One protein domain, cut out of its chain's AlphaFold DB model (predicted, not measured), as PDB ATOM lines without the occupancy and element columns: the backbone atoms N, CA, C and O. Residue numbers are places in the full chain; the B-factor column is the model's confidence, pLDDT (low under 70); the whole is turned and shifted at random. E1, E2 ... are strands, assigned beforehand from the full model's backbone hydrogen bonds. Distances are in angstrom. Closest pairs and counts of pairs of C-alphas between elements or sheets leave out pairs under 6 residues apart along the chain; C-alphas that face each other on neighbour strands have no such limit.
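AT A GLANCE: This is residues 342 to 474 of the 764 residues of the protein "GRAM_POS_ANCHORING domain-containing protein" of Apilactobacillus kunkeei (UniProt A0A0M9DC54). Two sheets lie loosely and only partly face to face in an elongated body: a curled, mixed sheet in the order E1, E9, E8, E5 and an antiparallel one in the order E2, E7, E6. E2 runs on into a small hairpin, E3 and E4, at one end, and residues 387 to 413 make a long loop between E5 and E6. The 133 printed residues have no named helix and nine named strands, E1 to E9 along the chain; the class is all strand, with under half of the residues, 56, in named elements. The whole is compact, with a radius of gyration of the C-alphas of 15.9 A and spans of 53 by 34 by 25 A.

HOW THE PARTS SIT: Edge strand E1, residues 342 to 345, is parallel to E9, residues 464 to 474; N 342 and O 470, 2.9 A apart, are within hydrogen-bond range. E9 forms an antiparallel hairpin with E8, residues 444 to 453 (N 447 and O 469, 2.8 A). E8 is antiparallel to edge strand E5, residues 384 to 386 (N 385 and O 452, 2.8 A). E2, residues 352 to 362, bends by 75 degrees at residue 359 and is antiparallel to E7, residues 431 to 438 (N 355 and O 435, 2.8 A). E6, residues 414 to 416, forms a hairpin with E7 (N 415 and O 434, 2.8 A). E3, residues 364 to 366, forms a hairpin with E4, residues 373 to 375 (N 365 and O 374, 2.8 A). Between the sheets, the closest C-alphas of E5 and E7, Leu 384 and Gly 431, are 6.0 A apart.

IN THESE COORDINATES: E1 begins at C-alpha 342 (169.895, 202.973, 178.102). E2 is 24.5 A long, E7 22.1 A, E8 30.3 A and E9 32.3 A, ending at C-alpha 474 (168.669, 207.017, 168.162).

THE WHOLE: The C-alphas farthest apart, Ser 348 and Asn 370, are 54.1 A apart. The printed part has no cut; the links E5 to E6 and E6 to E7 are long. The pLDDT is under 70 in residues 359 to 383, 392 to 405, 423 to 430 and 454 to 461.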
ATOM      1  N   VAL A 342     170.990 203.501 178.924       92.25
ATOM      2  CA  VAL A 342     169.895 202.973 178.102       92.25
ATOM      3  C   VAL A 342     169.944 203.554 176.697       92.25
ATOM      4  O   VAL A 342     170.356 204.694 176.494       92.25
ATOM      5  N   ASN A 343     169.476 202.767 175.735       91.62
ATOM      6  CA  ASN A 343     169.285 203.194 174.356       91.62
ATOM      7  C   ASN A 343     167.789 203.422 174.134       91.62
ATOM      8  O   ASN A 343     166.999 202.500 174.346       91.62
ATOM      9  N   LEU A 344     167.395 204.633 173.739       91.94
ATOM     10  CA  LEU A 344     165.994 204.990 173.512       91.94
ATOM     11  C   LEU A 344     165.780 205.492 172.092       91.94
ATOM     12  O   LEU A 344     166.578 206.257 171.546       91.94
ATOM     13  N   VAL A 345     164.650 205.087 171.514       90.44
ATOM     14  CA  VAL A 345     164.178 205.671 170.262       90.44
ATOM     15  C   VAL A 345     163.785 207.114 170.531       90.44
ATOM     16  O   VAL A 345     163.042 207.408 171.469       90.44
ATOM     17  N   LYS A 346     164.287 208.013 169.695       88.56
ATOM     18  CA  LYS A 346     163.957 209.429 169.751       88.56
ATOM     19  C   LYS A 346     162.443 209.639 169.581       88.56
ATOM     20  O   LYS A 346     161.881 209.157 168.593       88.56
ATOM     21  N   PRO A 347     161.772 210.370 170.491       87.69
ATOM     22  CA  PRO A 347     160.364 210.693 170.324       87.69
ATOM     23  C   PRO A 347     160.173 211.610 169.107       87.69
ATOM     24  O   PRO A 347     160.987 212.495 168.834       87.69
ATOM     25  N   SER A 348     159.093 211.391 168.355       81.81
ATOM     26  CA  SER A 348     158.732 212.218 167.191       81.81
ATOM     27  C   SER A 348     158.143 213.583 167.574       81.81
ATOM     28  O   SER A 348     157.917 214.427 166.709       81.81
ATOM     29  N   ASP A 349     157.861 213.784 168.857       83.06
ATOM     30  CA  ASP A 349     157.306 214.988 169.460       83.06
ATOM     31  C   ASP A 349     158.089 215.365 170.736       83.06
ATOM     32  O   ASP A 349     159.111 214.768 171.067       83.06
ATOM     33  N   ASN A 350     157.606 216.369 171.471       77.88
ATOM     34  CA  ASN A 350     158.201 216.783 172.746       77.88
ATOM     35  C   ASN A 350     157.691 215.946 173.940       77.88
ATOM     36  O   ASN A 350     157.711 216.431 175.076       77.88
ATOM     37  N   SER A 351     157.168 214.735 173.708       87.31
ATOM     38  CA  SER A 351     156.707 213.866 174.792       87.31
ATOM     39  C   SER A 351     157.881 213.327 175.613       87.31
ATOM     40  O   SER A 351     159.017 213.208 175.145       87.31
ATOM     41  N   LYS A 352     157.609 213.020 176.884       88.94
ATOM     42  CA  LYS A 352     158.564 212.303 177.729       88.94
ATOM     43  C   LYS A 352     158.483 210.816 177.412       88.94
ATOM     44  O   LYS A 352     157.393 210.284 177.230       88.94
ATOM     45  N   THR A 353     159.632 210.160 177.379       90.31
ATOM     46  CA  THR A 353     159.755 208.713 177.205       90.31
ATOM     47  C   THR A 353     159.882 208.048 178.570       90.31
ATOM     48  O   THR A 353     160.699 208.477 179.388       90.31
ATOM     49  N   ASP A 354     159.083 207.009 178.810       90.31
ATOM     50  CA  ASP A 354     159.186 206.167 180.002       90.31
ATOM     51  C   ASP A 354     160.423 205.267 179.922       90.31
ATOM     52  O   ASP A 354     160.649 204.563 178.937       90.31
ATOM     53  N   VAL A 355     161.208 205.252 180.994       90.19
ATOM     54  CA  VAL A 355     162.389 204.405 181.151       90.19
ATOM     55  C   VAL A 355     162.190 203.531 182.372       90.19
ATOM     56  O   VAL A 355     162.168 204.024 183.496       90.19
ATOM     57  N   THR A 356     162.064 202.222 182.161       87.12
ATOM     58  CA  THR A 356     162.091 201.254 183.264       87.12
ATOM     59  C   THR A 356     163.530 201.079 183.744       87.12
ATOM     60  O   THR A 356     164.433 200.822 182.943       87.12
ATOM     61  N   LEU A 357     163.753 201.225 185.048       83.50
ATOM     62  CA  LEU A 357     165.068 201.040 185.649       83.50
ATOM     63  C   LEU A 357     165.391 199.544 185.709       83.50
ATOM     64  O   LEU A 357     164.605 198.751 186.225       83.50
ATOM     65  N   SER A 358     166.550 199.140 185.185       74.69
ATOM     66  CA  SER A 358     166.995 197.737 185.220       74.69
ATOM     67  C   SER A 358     167.414 197.283 186.621       74.69
ATOM     68  O   SER A 358     167.434 196.089 186.905       74.69
ATOM     69  N   THR A 359     167.755 198.235 187.488       67.31
ATOM     70  CA  THR A 359     168.098 198.028 188.898       67.31
ATOM     71  C   THR A 359     167.100 198.805 189.757       67.31
ATOM     72  O   THR A 359     167.318 200.003 189.974       67.31
ATOM     73  N   PRO A 360     165.983 198.185 190.187       67.00
ATOM     74  CA  PRO A 360     165.010 198.862 191.032       67.00
ATOM     75  C   PRO A 360     165.643 199.194 192.382       67.00
ATOM     76  O   PRO A 360     166.477 198.443 192.890       67.00
ATOM     77  N   ILE A 361     165.237 200.320 192.961       69.69
ATOM     78  CA  ILE A 361     165.651 200.672 194.318       69.69
ATOM     79  C   ILE A 361     164.658 200.032 195.282       69.69
ATOM     80  O   ILE A 361     163.474 200.340 195.185       69.69
ATOM     81  N   ASN A 362     165.113 199.156 196.177       69.06
ATOM     82  CA  ASN A 362     164.248 198.412 197.104       69.06
ATOM     83  C   ASN A 362     164.538 198.788 198.564       69.06
ATOM     84  O   ASN A 362     165.699 198.926 198.955       69.06
ATOM     85  N   ASP A 363     163.480 198.893 199.371       66.12
ATOM     86  CA  ASP A 363     163.524 199.402 200.749       66.12
ATOM     87  C   ASP A 363     163.159 198.346 201.823       66.12
ATOM     88  O   ASP A 363     162.692 197.240 201.531       66.12
ATOM     89  N   ILE A 364     163.358 198.701 203.095       63.50
ATOM     90  CA  ILE A 364     163.045 197.927 204.302       63.50
ATOM     91  C   ILE A 364     162.098 198.688 205.244       63.50
ATOM     92  O   ILE A 364     161.963 199.910 205.220       63.50
ATOM     93  N   THR A 365     161.435 197.950 206.132       58.69
ATOM     94  CA  THR A 365     160.666 198.474 207.267       58.69
ATOM     95  C   THR A 365     161.175 197.861 208.575       58.69
ATOM     96  O   THR A 365     161.764 196.782 208.595       58.69
ATOM     97  N   LEU A 366     160.988 198.549 209.703       55.25
ATOM     98  CA  LEU A 366     161.278 197.980 211.022       55.25
ATOM     99  C   LEU A 366     160.068 197.171 211.498       55.25
ATOM    100  O   LEU A 366     158.965 197.705 211.616       55.25
ATOM    101  N   ASN A 367     160.268 195.901 211.839       58.94
ATOM    102  CA  ASN A 367     159.246 195.118 212.514       58.94
ATOM    103  C   ASN A 367     159.140 195.575 213.976       58.94
ATOM    104  O   ASN A 367     159.992 195.279 214.815       58.94
ATOM    105  N   SER A 368     158.053 196.280 214.289       58.72
ATOM    106  CA  SER A 368     157.764 196.842 215.614       58.72
ATOM    107  C   SER A 368     157.610 195.801 216.731       58.72
ATOM    108  O   SER A 368     157.627 196.167 217.903       58.72
ATOM    109  N   THR A 369     157.482 194.513 216.396       61.00
ATOM    110  CA  THR A 369     157.287 193.427 217.370       61.00
ATOM    111  C   THR A 369     158.606 192.880 217.913       61.00
ATOM    112  O   THR A 369     158.675 192.498 219.078       61.00
ATOM    113  N   ASN A 370     159.655 192.820 217.087       62.53
ATOM    114  CA  ASN A 370     160.939 192.214 217.460       62.53
ATOM    115  C   ASN A 370     162.158 193.122 217.230       62.53
ATOM    116  O   ASN A 370     163.261 192.733 217.596       62.53
ATOM    117  N   GLY A 371     161.974 194.320 216.663       60.81
ATOM    118  CA  GLY A 371     163.063 195.256 216.381       60.81
ATOM    119  C   GLY A 371     163.961 194.842 215.210       60.81
ATOM    120  O   GLY A 371     165.008 195.455 215.011       60.81
ATOM    121  N   ASN A 372     163.573 193.824 214.434       59.69
ATOM    122  CA  ASN A 372     164.312 193.400 213.248       59.69
ATOM    123  C   ASN A 372     163.897 194.240 212.043       59.69
ATOM    124  O   ASN A 372     162.714 194.541 211.874       59.69
ATOM    125  N   TYR A 373     164.840 194.553 211.157       59.50
ATOM    126  CA  TYR A 373     164.465 195.045 209.833       59.50
ATOM    127  C   TYR A 373     163.812 193.905 209.061       59.50
ATOM    128  O   TYR A 373     164.230 192.753 209.152       59.50
ATOM    129  N   VAL A 374     162.767 194.210 208.315       53.75
ATOM    130  CA  VAL A 374     162.124 193.302 207.377       53.75
ATOM    131  C   VAL A 374     162.057 194.004 206.033       53.75
ATOM    132  O   VAL A 374     161.882 195.217 205.988       53.75
ATOM    133  N   ALA A 375     162.221 193.276 204.932       51.66
ATOM    134  CA  ALA A 375     161.882 193.783 203.608       51.66
ATOM    135  C   ALA A 375     160.479 194.357 203.724       51.66
ATOM    136  O   ALA A 375     159.628 193.709 204.346       51.66
ATOM    137  N   ALA A 376     160.269 195.573 203.211       47.66
ATOM    138  CA  ALA A 376     158.946 196.171 203.230       47.66
ATOM    139  C   ALA A 376     157.985 195.127 202.638       47.66
ATOM    140  O   ALA A 376     158.167 194.738 201.480       47.66
ATOM    141  N   PRO A 377     157.072 194.549 203.445       35.03
ATOM    142  CA  PRO A 377     156.200 193.520 202.930       35.03
ATOM    143  C   PRO A 377     155.337 194.237 201.905       35.03
ATOM    144  O   PRO A 377     154.697 195.223 202.250       35.03
ATOM    145  N   ASP A 378     155.407 193.774 200.659       36.47
ATOM    146  CA  ASP A 378     154.535 194.169 199.557       36.47
ATOM    147  C   ASP A 378     154.493 195.681 199.203       36.47
ATOM    148  O   ASP A 378     155.335 196.492 199.591       36.47
ATOM    149  N   SER A 379     153.547 196.044 198.333       38.88
ATOM    150  CA  SER A 379     153.259 197.387 197.799       38.88
ATOM    151  C   SER A 379     152.939 198.462 198.854       38.88
ATOM    152  O   SER A 379     152.533 199.560 198.494       38.88
ATOM    153  N   ASN A 380     153.100 198.160 200.145       39.88
ATOM    154  CA  ASN A 380     152.794 199.034 201.274       39.88
ATOM    155  C   ASN A 380     154.025 199.739 201.885       39.88
ATOM    156  O   ASN A 380     153.881 200.455 202.879       39.88
ATOM    157  N   GLY A 381     155.233 199.558 201.338       53.34
ATOM    158  CA  GLY A 381     156.410 200.337 201.748       53.34
ATOM    159  C   GLY A 381     156.220 201.837 201.473       53.34
ATOM    160  O   GLY A 381     155.946 202.222 200.345       53.34
ATOM    161  N   GLN A 382     156.351 202.680 202.499       60.28
ATOM    162  CA  GLN A 382     156.194 204.144 202.424       60.28
ATOM    163  C   GLN A 382     157.457 204.865 202.908       60.28
ATOM    164  O   GLN A 382     157.375 205.909 203.553       60.28
ATOM    165  N   ASN A 383     158.634 204.310 202.640       66.81
ATOM    166  CA  ASN A 383     159.860 204.791 203.268       66.81
ATOM    167  C   ASN A 383     160.849 205.397 202.271       66.81
ATOM    168  O   ASN A 383     161.593 206.289 202.681       66.81
ATOM    169  N   LEU A 384     160.820 204.990 200.994       75.06
ATOM    170  CA  LEU A 384     161.722 205.503 199.971       75.06
ATOM    171  C   LEU A 384     161.108 206.726 199.297       75.06
ATOM    172  O   LEU A 384     160.046 206.630 198.682       75.06
ATOM    173  N   GLU A 385     161.817 207.843 199.362       77.06
ATOM    174  CA  GLU A 385     161.483 209.115 198.735       77.06
ATOM    175  C   GLU A 385     162.409 209.402 197.555       77.06
ATOM    176  O   GLU A 385     163.615 209.150 197.623       77.06
ATOM    177  N   ALA A 386     161.856 209.990 196.495       80.00
ATOM    178  CA  ALA A 386     162.641 210.643 195.458       80.00
ATOM    179  C   ALA A 386     162.887 212.109 195.854       80.00
ATOM    180  O   ALA A 386     161.975 212.936 195.810       80.00
ATOM    181  N   ASP A 387     164.121 212.438 196.241       76.88
ATOM    182  CA  ASP A 387     164.509 213.777 196.692       76.88
ATOM    183  C   ASP A 387     165.834 214.211 196.051       76.88
ATOM    184  O   ASP A 387     166.921 213.718 196.367       76.88
ATOM    185  N   ASN A 388     165.745 215.207 195.168       79.31
ATOM    186  CA  ASN A 388     166.886 215.751 194.437       79.31
ATOM    187  C   ASN A 388     167.904 216.488 195.321       79.31
ATOM    188  O   ASN A 388     169.004 216.773 194.848       79.31
ATOM    189  N   LYS A 389     167.609 216.750 196.601       76.44
ATOM    190  CA  LYS A 389     168.596 217.235 197.581       76.44
ATOM    191  C   LYS A 389     169.798 216.292 197.717       76.44
ATOM    192  O   LYS A 389     170.903 216.732 198.040       76.44
ATOM    193  N   TYR A 390     169.591 215.001 197.470       73.44
ATOM    194  CA  TYR A 390     170.639 213.988 197.569       73.44
ATOM    195  C   TYR A 390     171.461 213.822 196.284       73.44
ATOM    196  O   TYR A 390     172.437 213.072 196.266       73.44
ATOM    197  N   ILE A 391     171.141 214.577 195.224       72.38
ATOM    198  CA  ILE A 391     172.017 214.698 194.057       72.38
ATOM    199  C   ILE A 391     173.265 215.477 194.479       72.38
ATOM    200  O   ILE A 391     173.217 216.674 194.757       72.38
ATOM    201  N   GLY A 392     174.398 214.781 194.531       60.34
ATOM    202  CA  GLY A 392     175.706 215.390 194.753       60.34
ATOM    203  C   GLY A 392     176.098 215.698 196.183       60.34
ATOM    204  O   GLY A 392     177.229 216.134 196.369       60.34
ATOM    205  N   SER A 393     175.261 215.426 197.182       56.09
ATOM    206  CA  SER A 393     175.641 215.618 198.583       56.09
ATOM    207  C   SER A 393     176.447 214.441 199.142       56.09
ATOM    208  O   SER A 393     176.096 213.269 198.993       56.09
ATOM    209  N   ASP A 394     177.545 214.760 199.826       53.75
ATOM    210  CA  ASP A 394     178.153 213.874 200.815       53.75
ATOM    211  C   ASP A 394     177.413 213.963 202.171       53.75
ATOM    212  O   ASP A 394     176.425 214.683 202.321       53.75
ATOM    213  N   TYR A 395     177.873 213.213 203.179       40.31
ATOM    214  CA  TYR A 395     177.298 213.204 204.539       40.31
ATOM    215  C   TYR A 395     177.258 214.578 205.220       40.31
ATOM    216  O   TYR A 395     176.431 214.811 206.097       40.31
ATOM    217  N   ALA A 396     178.140 215.494 204.822       41.06
ATOM    218  CA  ALA A 396     178.225 216.836 205.380       41.06
ATOM    219  C   ALA A 396     177.380 217.856 204.596       41.06
ATOM    220  O   ALA A 396     177.403 219.044 204.918       41.06
ATOM    221  N   GLY A 397     176.634 217.415 203.574       46.06
ATOM    222  CA  GLY A 397     175.911 218.306 202.671       46.06
ATOM    223  C   GLY A 397     176.830 219.081 201.725       46.06
ATOM    224  O   GLY A 397     176.371 220.027 201.082       46.06
ATOM    225  N   ASN A 398     178.108 218.701 201.615       44.69
ATOM    226  CA  ASN A 398     179.000 219.285 200.628       44.69
ATOM    227  C   ASN A 398     178.746 218.623 199.277       44.69
ATOM    228  O   ASN A 398     178.607 217.402 199.172       44.69
ATOM    229  N   TYR A 399     178.724 219.439 198.228       49.28
ATOM    230  CA  TYR A 399     178.735 218.934 196.864       49.28
ATOM    231  C   TYR A 399     180.042 218.169 196.621       49.28
ATOM    232  O   TYR A 399     181.120 218.744 196.800       49.28
ATOM    233  N   LYS A 400     179.977 216.907 196.176       50.06
ATOM    234  CA  LYS A 400     181.166 216.211 195.662       50.06
ATOM    235  C   LYS A 400     181.741 217.032 194.503       50.06
ATOM    236  O   LYS A 400     181.133 217.157 193.439       50.06
ATOM    237  N   ALA A 401     182.913 217.626 194.715       35.06
ATOM    238  CA  ALA A 401     183.628 218.346 193.672       35.06
ATOM    239  C   ALA A 401     184.024 217.362 192.556       35.06
ATOM    240  O   ALA A 401     184.635 216.330 192.829       35.06
ATOM    241  N   GLY A 402     183.675 217.672 191.304       42.31
ATOM    242  CA  GLY A 402     184.067 216.885 190.125       42.31
ATOM    243  C   GLY A 402     183.042 215.866 189.609       42.31
ATOM    244  O   GLY A 402     183.267 215.298 188.545       42.31
ATOM    245  N   THR A 403     181.907 215.655 190.283       51.97
ATOM    246  CA  THR A 403     180.791 214.866 189.727       51.97
ATOM    247  C   THR A 403     179.853 215.757 188.916       51.97
ATOM    248  O   THR A 403     179.128 216.581 189.474       51.97
ATOM    249  N   THR A 404     179.864 215.601 187.593       53.16
ATOM    250  CA  THR A 404     178.887 216.225 186.691       53.16
ATOM    251  C   THR A 404     177.586 215.428 186.775       53.16
ATOM    252  O   THR A 404     177.476 214.361 186.178       53.16
ATOM    253  N   PHE A 405     176.615 215.900 187.554       68.12
ATOM    254  CA  PHE A 405     175.286 215.288 187.574       68.12
ATOM    255  C   PHE A 405     174.516 215.657 186.307       68.12
ATOM    256  O   PHE A 405     174.691 216.748 185.754       68.12
ATOM    257  N   GLY A 406     173.688 214.726 185.836       74.69
ATOM    258  CA  GLY A 406     172.796 214.954 184.712       74.69
ATOM    259  C   GLY A 406     171.701 215.966 185.035       74.69
ATOM    260  O   GLY A 406     171.566 216.436 186.164       74.69
ATOM    261  N   THR A 407     170.876 216.279 184.039       86.56
ATOM    262  CA  THR A 407     169.677 217.101 184.224       86.56
ATOM    263  C   THR A 407     168.791 216.479 185.313       86.56
ATOM    264  O   THR A 407     168.388 215.321 185.156       86.56
ATOM    265  N   PRO A 408     168.468 217.200 186.405       86.69
ATOM    266  CA  PRO A 408     167.627 216.661 187.467       86.69
ATOM    267  C   PRO A 408     166.239 216.264 186.949       86.69
ATOM    268  O   PRO A 408     165.583 217.052 186.265       86.69
ATOM    269  N   ILE A 409     165.782 215.060 187.286       88.50
ATOM    270  CA  ILE A 409     164.426 214.585 186.984       88.50
ATOM    271  C   ILE A 409     163.495 215.097 188.083       88.50
ATOM    272  O   ILE A 409     163.800 214.970 189.268       88.50
ATOM    273  N   ASN A 410     162.366 215.702 187.715       86.44
ATOM    274  CA  ASN A 410     161.392 216.144 188.714       86.44
ATOM    275  C   ASN A 410     160.781 214.922 189.415       86.44
ATOM    276  O   ASN A 410     160.432 213.973 188.720       86.44
ATOM    277  N   PRO A 411     160.549 214.945 190.740       83.44
ATOM    278  CA  PRO A 411     159.911 213.823 191.433       83.44
ATOM    279  C   PRO A 411     158.587 213.358 190.802       83.44
ATOM    280  O   PRO A 411     158.350 212.165 190.700       83.44
ATOM    281  N   SER A 412     157.778 214.268 190.245       85.75
ATOM    282  CA  SER A 412     156.538 213.928 189.518       85.75
ATOM    283  C   SER A 412     156.724 213.093 188.247       85.75
ATOM    284  O   SER A 412     155.751 212.582 187.702       85.75
ATOM    285  N   ASP A 413     157.954 213.013 187.745       89.44
ATOM    286  CA  ASP A 413     158.357 212.216 186.588       89.44
ATOM    287  C   ASP A 413     159.006 210.884 187.004       89.44
ATOM    288  O   ASP A 413     159.532 210.170 186.155       89.44
ATOM    289  N   ILE A 414     159.001 210.558 188.295       87.44
ATOM    290  CA  ILE A 414     159.544 209.324 188.856       87.44
ATOM    291  C   ILE A 414     158.358 208.501 189.336       87.44
ATOM    292  O   ILE A 414     157.560 208.986 190.137       87.44
ATOM    293  N   ASP A 415     158.242 207.272 188.849       84.50
ATOM    294  CA  ASP A 415     157.186 206.353 189.251       84.50
ATOM    295  C   ASP A 415     157.736 205.340 190.264       84.50
ATOM    296  O   ASP A 415     158.788 204.712 190.064       84.50
ATOM    297  N   GLY A 416     157.001 205.177 191.361       78.94
ATOM    298  CA  GLY A 416     157.287 204.186 192.384       78.94
ATOM    299  C   GLY A 416     157.020 202.750 191.921       78.94
ATOM    300  O   GLY A 416     156.429 202.495 190.868       78.94
ATOM    301  N   ASN A 417     157.437 201.777 192.730       74.19
ATOM    302  CA  ASN A 417     157.164 200.353 192.490       74.19
ATOM    303  C   ASN A 417     155.656 200.013 192.540       74.19
ATOM    304  O   ASN A 417     155.223 199.044 191.913       74.19
ATOM    305  N   ASP A 418     154.851 200.841 193.204       70.94
ATOM    306  CA  ASP A 418     153.383 200.814 193.205       70.94
ATOM    307  C   ASP A 418     152.747 201.352 191.905       70.94
ATOM    308  O   ASP A 418     151.540 201.217 191.701       70.94
ATOM    309  N   GLY A 419     153.552 201.920 191.000       72.25
ATOM    310  CA  GLY A 419     153.117 202.453 189.710       72.25
ATOM    311  C   GLY A 419     152.549 203.872 189.764       72.25
ATOM    312  O   GLY A 419     152.088 204.360 188.732       72.25
ATOM    313  N   ASN A 420     152.582 204.535 190.924       75.00
ATOM    314  CA  ASN A 420     152.164 205.929 191.063       75.00
ATOM    315  C   ASN A 420     153.379 206.875 191.006       75.00
ATOM    316  O   ASN A 420     154.447 206.526 191.513       75.00
ATOM    317  N   PRO A 421     153.235 208.085 190.434       76.81
ATOM    318  CA  PRO A 421     154.295 209.084 190.460       76.81
ATOM    319  C   PRO A 421     154.474 209.682 191.860       76.81
ATOM    320  O   PRO A 421     153.496 209.908 192.582       76.81
ATOM    321  N   TYR A 422     155.713 210.023 192.215       74.88
ATOM    322  CA  TYR A 422     156.007 210.764 193.442       74.88
ATOM    323  C   TYR A 422     155.415 212.184 193.366       74.88
ATOM    324  O   TYR A 422     155.604 212.909 192.392       74.88
ATOM    325  N   SER A 423     154.674 212.621 194.387       67.44
ATOM    326  CA  SER A 423     154.000 213.934 194.392       67.44
ATOM    327  C   SER A 423     154.047 214.584 195.766       67.44
ATOM    328  O   SER A 423     154.137 213.873 196.754       67.44
ATOM    329  N   SER A 424     153.848 215.906 195.860       57.22
ATOM    330  CA  SER A 424     153.898 216.656 197.132       57.22
ATOM    331  C   SER A 424     153.019 216.101 198.264       57.22
ATOM    332  O   SER A 424     153.240 216.441 199.423       57.22
ATOM    333  N   ASN A 425     152.012 215.287 197.930       53.66
ATOM    334  CA  ASN A 425     151.066 214.684 198.869       53.66
ATOM    335  C   ASN A 425     151.289 213.167 199.065       53.66
ATOM    336  O   ASN A 425     150.634 212.573 199.916       53.66
ATOM    337  N   ASN A 426     152.175 212.548 198.276       58.31
ATOM    338  CA  ASN A 426     152.581 211.144 198.345       58.31
ATOM    339  C   ASN A 426     154.062 211.038 197.927       58.31
ATOM    340  O   ASN A 426     154.379 210.755 196.770       58.31
ATOM    341  N   ASN A 427     154.956 211.380 198.858       61.84
ATOM    342  CA  ASN A 427     156.402 211.453 198.627       61.84
ATOM    343  C   ASN A 427     157.114 210.115 198.854       61.84
ATOM    344  O   ASN A 427     158.335 210.069 198.750       61.84
ATOM    345  N   THR A 428     156.389 209.045 199.173       68.00
ATOM    346  CA  THR A 428     156.981 207.771 199.559       68.00
ATOM    347  C   THR A 428     156.404 206.612 198.751       68.00
ATOM    348  O   THR A 428     155.208 206.559 198.476       68.00
ATOM    349  N   SER A 429     157.262 205.671 198.363       67.75
ATOM    350  CA  SER A 429     156.876 204.404 197.729       67.75
ATOM    351  C   SER A 429     157.772 203.278 198.256       67.75
ATOM    352  O   SER A 429     158.699 203.504 199.041       67.75
ATOM    353  N   ASN A 430     157.496 202.043 197.842       64.50
ATOM    354  CA  ASN A 430     158.252 200.846 198.218       64.50
ATOM    355  C   ASN A 430     159.478 200.616 197.318       64.50
ATOM    356  O   ASN A 430     160.111 199.561 197.374       64.50
ATOM    357  N   GLY A 431     159.776 201.583 196.457       75.19
ATOM    358  CA  GLY A 431     160.895 201.559 195.540       75.19
ATOM    359  C   GLY A 431     160.704 202.516 194.374       75.19
ATOM    360  O   GLY A 431     159.637 203.107 194.235       75.19
ATOM    361  N   ILE A 432     161.717 202.631 193.517       79.56
ATOM    362  CA  ILE A 432     161.639 203.401 192.267       79.56
ATOM    363  C   ILE A 432     161.737 202.436 191.088       79.56
ATOM    364  O   ILE A 432     162.694 201.664 190.992       79.56
ATOM    365  N   LYS A 433     160.745 202.503 190.195       82.94
ATOM    366  CA  LYS A 433     160.563 201.560 189.086       82.94
ATOM    367  C   LYS A 433     160.920 202.155 187.736       82.94
ATOM    368  O   LYS A 433     161.567 201.500 186.918       82.94
ATOM    369  N   SER A 434     160.453 203.369 187.476       88.00
ATOM    370  CA  SER A 434     160.627 204.025 186.185       88.00
ATOM    371  C   SER A 434     160.748 205.529 186.325       88.00
ATOM    372  O   SER A 434     160.352 206.118 187.329       88.00
ATOM    373  N   VAL A 435     161.316 206.151 185.297       91.75
ATOM    374  CA  VAL A 435     161.436 207.602 185.183       91.75
ATOM    375  C   VAL A 435     161.015 208.068 183.798       91.75
ATOM    376  O   VAL A 435     161.185 207.350 182.816       91.75
ATOM    377  N   LYS A 436     160.508 209.294 183.709       92.56
ATOM    378  CA  LYS A 436     160.127 209.960 182.462       92.56
ATOM    379  C   LYS A 436     161.191 210.978 182.082       92.56
ATOM    380  O   LYS A 436     161.440 211.929 182.822       92.56
ATOM    381  N   VAL A 437     161.791 210.815 180.905       93.56
ATOM    382  CA  VAL A 437     162.844 211.712 180.395       93.56
ATOM    383  C   VAL A 437     162.437 212.352 179.071       93.56
ATOM    384  O   VAL A 437     161.813 211.718 178.226       93.56
ATOM    385  N   ALA A 438     162.775 213.629 178.886       90.69
ATOM    386  CA  ALA A 438     162.497 214.369 177.654       90.69
ATOM    387  C   ALA A 438     163.765 214.486 176.804       90.69
ATOM    388  O   ALA A 438     164.803 214.891 177.331       90.69
ATOM    389  N   TYR A 439     163.669 214.198 175.506       90.38
ATOM    390  CA  TYR A 439     164.766 214.404 174.560       90.38
ATOM    391  C   TYR A 439     165.169 215.884 174.502       90.38
ATOM    392  O   TYR A 439     164.332 216.755 174.274       90.38
ATOM    393  N   ASP A 440     166.457 216.173 174.704       87.94
ATOM    394  CA  ASP A 440     166.992 217.540 174.779       87.94
ATOM    395  C   ASP A 440     167.693 217.994 173.485       87.94
ATOM    396  O   ASP A 440     168.330 219.048 173.460       87.94
ATOM    397  N   GLY A 441     167.587 217.209 172.409       87.56
ATOM    398  CA  GLY A 441     168.230 217.501 171.127       87.56
ATOM    399  C   GLY A 441     169.671 217.000 171.000       87.56
ATOM    400  O   GLY A 441     170.281 217.224 169.955       87.56
ATOM    401  N   LYS A 442     170.230 216.335 172.021       89.94
ATOM    402  CA  LYS A 442     171.590 215.774 171.974       89.94
ATOM    403  C   LYS A 442     171.568 214.269 171.675       89.94
ATOM    404  O   LYS A 442     170.647 213.595 172.118       89.94
ATOM    405  N   PRO A 443     172.592 213.714 170.995       90.50
ATOM    406  CA  PRO A 443     172.713 212.264 170.796       90.50
ATOM    407  C   PRO A 443     172.774 211.475 172.105       90.50
ATOM    408  O   PRO A 443     172.203 210.396 172.214       90.50
ATOM    409  N   THR A 444     173.423 212.046 173.122       92.12
ATOM    410  CA  THR A 444     173.505 211.468 174.462       92.12
ATOM    411  C   THR A 444     173.130 212.523 175.492       92.12
ATOM    412  O   THR A 444     173.672 213.634 175.484       92.12
ATOM    413  N   SER A 445     172.238 212.158 176.408       91.94
ATOM    414  CA  SER A 445     171.778 213.010 177.506       91.94
ATOM    415  C   SER A 445     171.974 212.258 178.823       91.94
ATOM    416  O   SER A 445     171.758 211.053 178.891       91.94
ATOM    417  N   THR A 446     172.399 212.945 179.882       91.56
ATOM    418  CA  THR A 446     172.459 212.354 181.231       91.56
ATOM    419  C   THR A 446     171.408 213.022 182.096       91.56
ATOM    420  O   THR A 446     171.324 214.251 182.117       91.56
ATOM    421  N   TYR A 447     170.626 212.219 182.807       91.56
ATOM    422  CA  TYR A 447     169.610 212.642 183.762       91.56
ATOM    423  C   TYR A 447     169.949 212.087 185.140       91.56
ATOM    424  O   TYR A 447     170.556 211.021 185.235       91.56
ATOM    425  N   SER A 448     169.550 212.779 186.201       91.38
ATOM    426  CA  SER A 448     169.816 212.316 187.564       91.38
ATOM    427  C   SER A 448     168.620 212.531 188.483       91.38
ATOM    428  O   SER A 448     167.905 213.521 188.347       91.38
ATOM    429  N   PHE A 449     168.422 211.640 189.450       88.50
ATOM    430  CA  PHE A 449     167.518 211.874 190.578       88.50
ATOM    431  C   PHE A 449     168.156 211.411 191.884       88.50
ATOM    432  O   PHE A 449     168.978 210.494 191.892       88.50
ATOM    433  N   GLY A 450     167.804 212.066 192.987       86.31
ATOM    434  CA  GLY A 450     168.206 211.625 194.319       86.31
ATOM    435  C   GLY A 450     167.145 210.724 194.943       86.31
ATOM    436  O   GLY A 450     165.959 210.846 194.636       86.31
ATOM    437  N   PHE A 451     167.564 209.818 195.818       84.56
ATOM    438  CA  PHE A 451     166.668 208.971 196.601       84.56
ATOM    439  C   PHE A 451     167.124 208.918 198.055       84.56
ATOM    440  O   PHE A 451     168.321 208.997 198.332       84.56
ATOM    441  N   THR A 452     166.187 208.763 198.984       81.31
ATOM    442  CA  THR A 452     166.465 208.600 200.417       81.31
ATOM    443  C   THR A 452     165.419 207.712 201.063       81.31
ATOM    444  O   THR A 452     164.281 207.676 200.617       81.31
ATOM    445  N   THR A 453     165.776 207.033 202.146       74.56
ATOM    446  CA  THR A 453     164.816 206.332 203.001       74.56
ATOM    447  C   THR A 453     164.617 207.099 204.302       74.56
ATOM    448  O   THR A 453     165.597 207.421 204.985       74.56
ATOM    449  N   ASN A 454     163.367 207.328 204.702       58.66
ATOM    450  CA  ASN A 454     163.038 207.969 205.981       58.66
ATOM    451  C   ASN A 454     163.162 207.034 207.195       58.66
ATOM    452  O   ASN A 454     163.123 207.497 208.335       58.66
ATOM    453  N   PHE A 455     163.345 205.732 206.966       53.94
ATOM    454  CA  PHE A 455     163.441 204.709 208.006       53.94
ATOM    455  C   PHE A 455     164.658 203.802 207.792       53.94
ATOM    456  O   PHE A 455     164.550 202.686 207.300       53.94
ATOM    457  N   GLY A 456     165.826 204.246 208.248       48.81
ATOM    458  CA  GLY A 456     166.887 203.325 208.654       48.81
ATOM    459  C   GLY A 456     166.988 203.320 210.166       48.81
ATOM    460  O   GLY A 456     166.684 204.326 210.782       48.81
ATOM    461  N   ILE A 457     167.347 202.192 210.770       50.41
ATOM    462  CA  ILE A 457     167.958 202.001 212.103       50.41
ATOM    463  C   ILE A 457     167.707 202.960 213.298       50.41
ATOM    464  O   ILE A 457     168.500 202.992 214.236       50.41
ATOM    465  N   GLY A 458     166.623 203.737 213.319       48.50
ATOM    466  CA  GLY A 458     166.494 204.909 214.194       48.50
ATOM    467  C   GLY A 458     167.375 206.100 213.775       48.50
ATOM    468  O   GLY A 458     167.649 206.970 214.599       48.50
ATOM    469  N   GLN A 459     167.830 206.145 212.520       56.56
ATOM    470  CA  GLN A 459     168.622 207.221 211.931       56.56
ATOM    471  C   GLN A 459     167.939 207.800 210.685       56.56
ATOM    472  O   GLN A 459     167.827 207.104 209.670       56.56
ATOM    473  N   PRO A 460     167.513 209.076 210.724       59.66
ATOM    474  CA  PRO A 460     167.091 209.792 209.525       59.66
ATOM    475  C   PRO A 460     168.210 209.781 208.473       59.66
ATOM    476  O   PRO A 460     169.350 210.119 208.794       59.66
ATOM    477  N   GLY A 461     167.900 209.397 207.230       66.38
ATOM    478  CA  GLY A 461     168.870 209.432 206.126       66.38
ATOM    479  C   GLY A 461     169.975 208.369 206.199       66.38
ATOM    480  O   GLY A 461     171.091 208.610 205.749       66.38
ATOM    481  N   TYR A 462     169.699 207.192 206.768       75.19
ATOM    482  CA  TYR A 462     170.648 206.068 206.781       75.19
ATOM    483  C   TYR A 462     171.077 205.619 205.372       75.19
ATOM    484  O   TYR A 462     172.260 205.355 205.139       75.19
ATOM    485  N   PHE A 463     170.111 205.525 204.453       81.62
ATOM    486  CA  PHE A 463     170.302 205.105 203.070       81.62
ATOM    487  C   PHE A 463     169.770 206.196 202.143       81.62
ATOM    488  O   PHE A 463     168.577 206.489 202.118       81.62
ATOM    489  N   TYR A 464     170.680 206.825 201.410       84.56
ATOM    490  CA  TYR A 464     170.361 207.787 200.365       84.56
ATOM    491  C   TYR A 464     171.439 207.756 199.293       84.56
ATOM    492  O   TYR A 464     172.564 207.296 199.528       84.56
ATOM    493  N   GLY A 465     171.116 208.283 198.122       87.44
ATOM    494  CA  GLY A 465     172.039 208.320 197.007       87.44
ATOM    495  C   GLY A 465     171.514 209.088 195.808       87.44
ATOM    496  O   GLY A 465     170.483 209.756 195.866       87.44
ATOM    497  N   ALA A 466     172.255 208.969 194.714       88.12
ATOM    498  CA  ALA A 466     171.908 209.507 193.412       88.12
ATOM    499  C   ALA A 466     171.867 208.385 192.373       88.12
ATOM    500  O   ALA A 466     172.719 207.495 192.362       88.12
ATOM    501  N   TYR A 467     170.890 208.456 191.482       89.62
ATOM    502  CA  TYR A 467     170.776 207.612 190.304       89.62
ATOM    503  C   TYR A 467     171.087 208.456 189.073       89.62
ATOM    504  O   TYR A 467     170.437 209.475 188.850       89.62
ATOM    505  N   ASN A 468     172.066 208.042 188.277       89.75
ATOM    506  CA  ASN A 468     172.454 208.685 187.029       89.75
ATOM    507  C   ASN A 468     172.043 207.793 185.859       89.75
ATOM    508  O   ASN A 468     172.502 206.658 185.727       89.75
ATOM    509  N   LEU A 469     171.186 208.327 185.002       92.06
ATOM    510  CA  LEU A 469     170.689 207.678 183.805       92.06
ATOM    511  C   LEU A 469     171.299 208.350 182.575       92.06
ATOM    512  O   LEU A 469     170.946 209.479 182.232       92.06
ATOM    513  N   THR A 470     172.190 207.648 181.888       93.38
ATOM    514  CA  THR A 470     172.690 208.044 180.571       93.38
ATOM    515  C   THR A 470     171.779 207.462 179.497       93.38
ATOM    516  O   THR A 470     171.571 206.253 179.430       93.38
ATOM    517  N   VAL A 471     171.228 208.322 178.651       93.50
ATOM    518  CA  VAL A 471     170.356 207.949 177.540       93.50
ATOM    519  C   VAL A 471     171.088 208.223 176.238       93.50
ATOM    520  O   VAL A 471     171.430 209.372 175.957       93.50
ATOM    521  N   ASN A 472     171.293 207.179 175.438       93.38
ATOM    522  CA  ASN A 472     171.700 207.311 174.046       93.38
ATOM    523  C   ASN A 472     170.444 207.314 173.181       93.38
ATOM    524  O   ASN A 472     169.687 206.340 173.155       93.38
ATOM    525  N   TRP A 473     170.219 208.421 172.490       93.69
ATOM    526  CA  TRP A 473     169.103 208.594 171.581       93.69
ATOM    527  C   TRP A 473     169.467 208.088 170.193       93.69
ATOM    528  O   TRP A 473     170.616 208.181 169.759       93.69
ATOM    529  N   GLY A 474     168.479 207.544 169.501       93.00
ATOM    530  CA  GLY A 474     168.669 207.017 168.162       93.00
ATOM    531  C   GLY A 474     167.380 206.481 167.574       93.00
ATOM    532  O   GLY A 474     166.277 206.890 167.948       93.00
TER     533      GLY A 474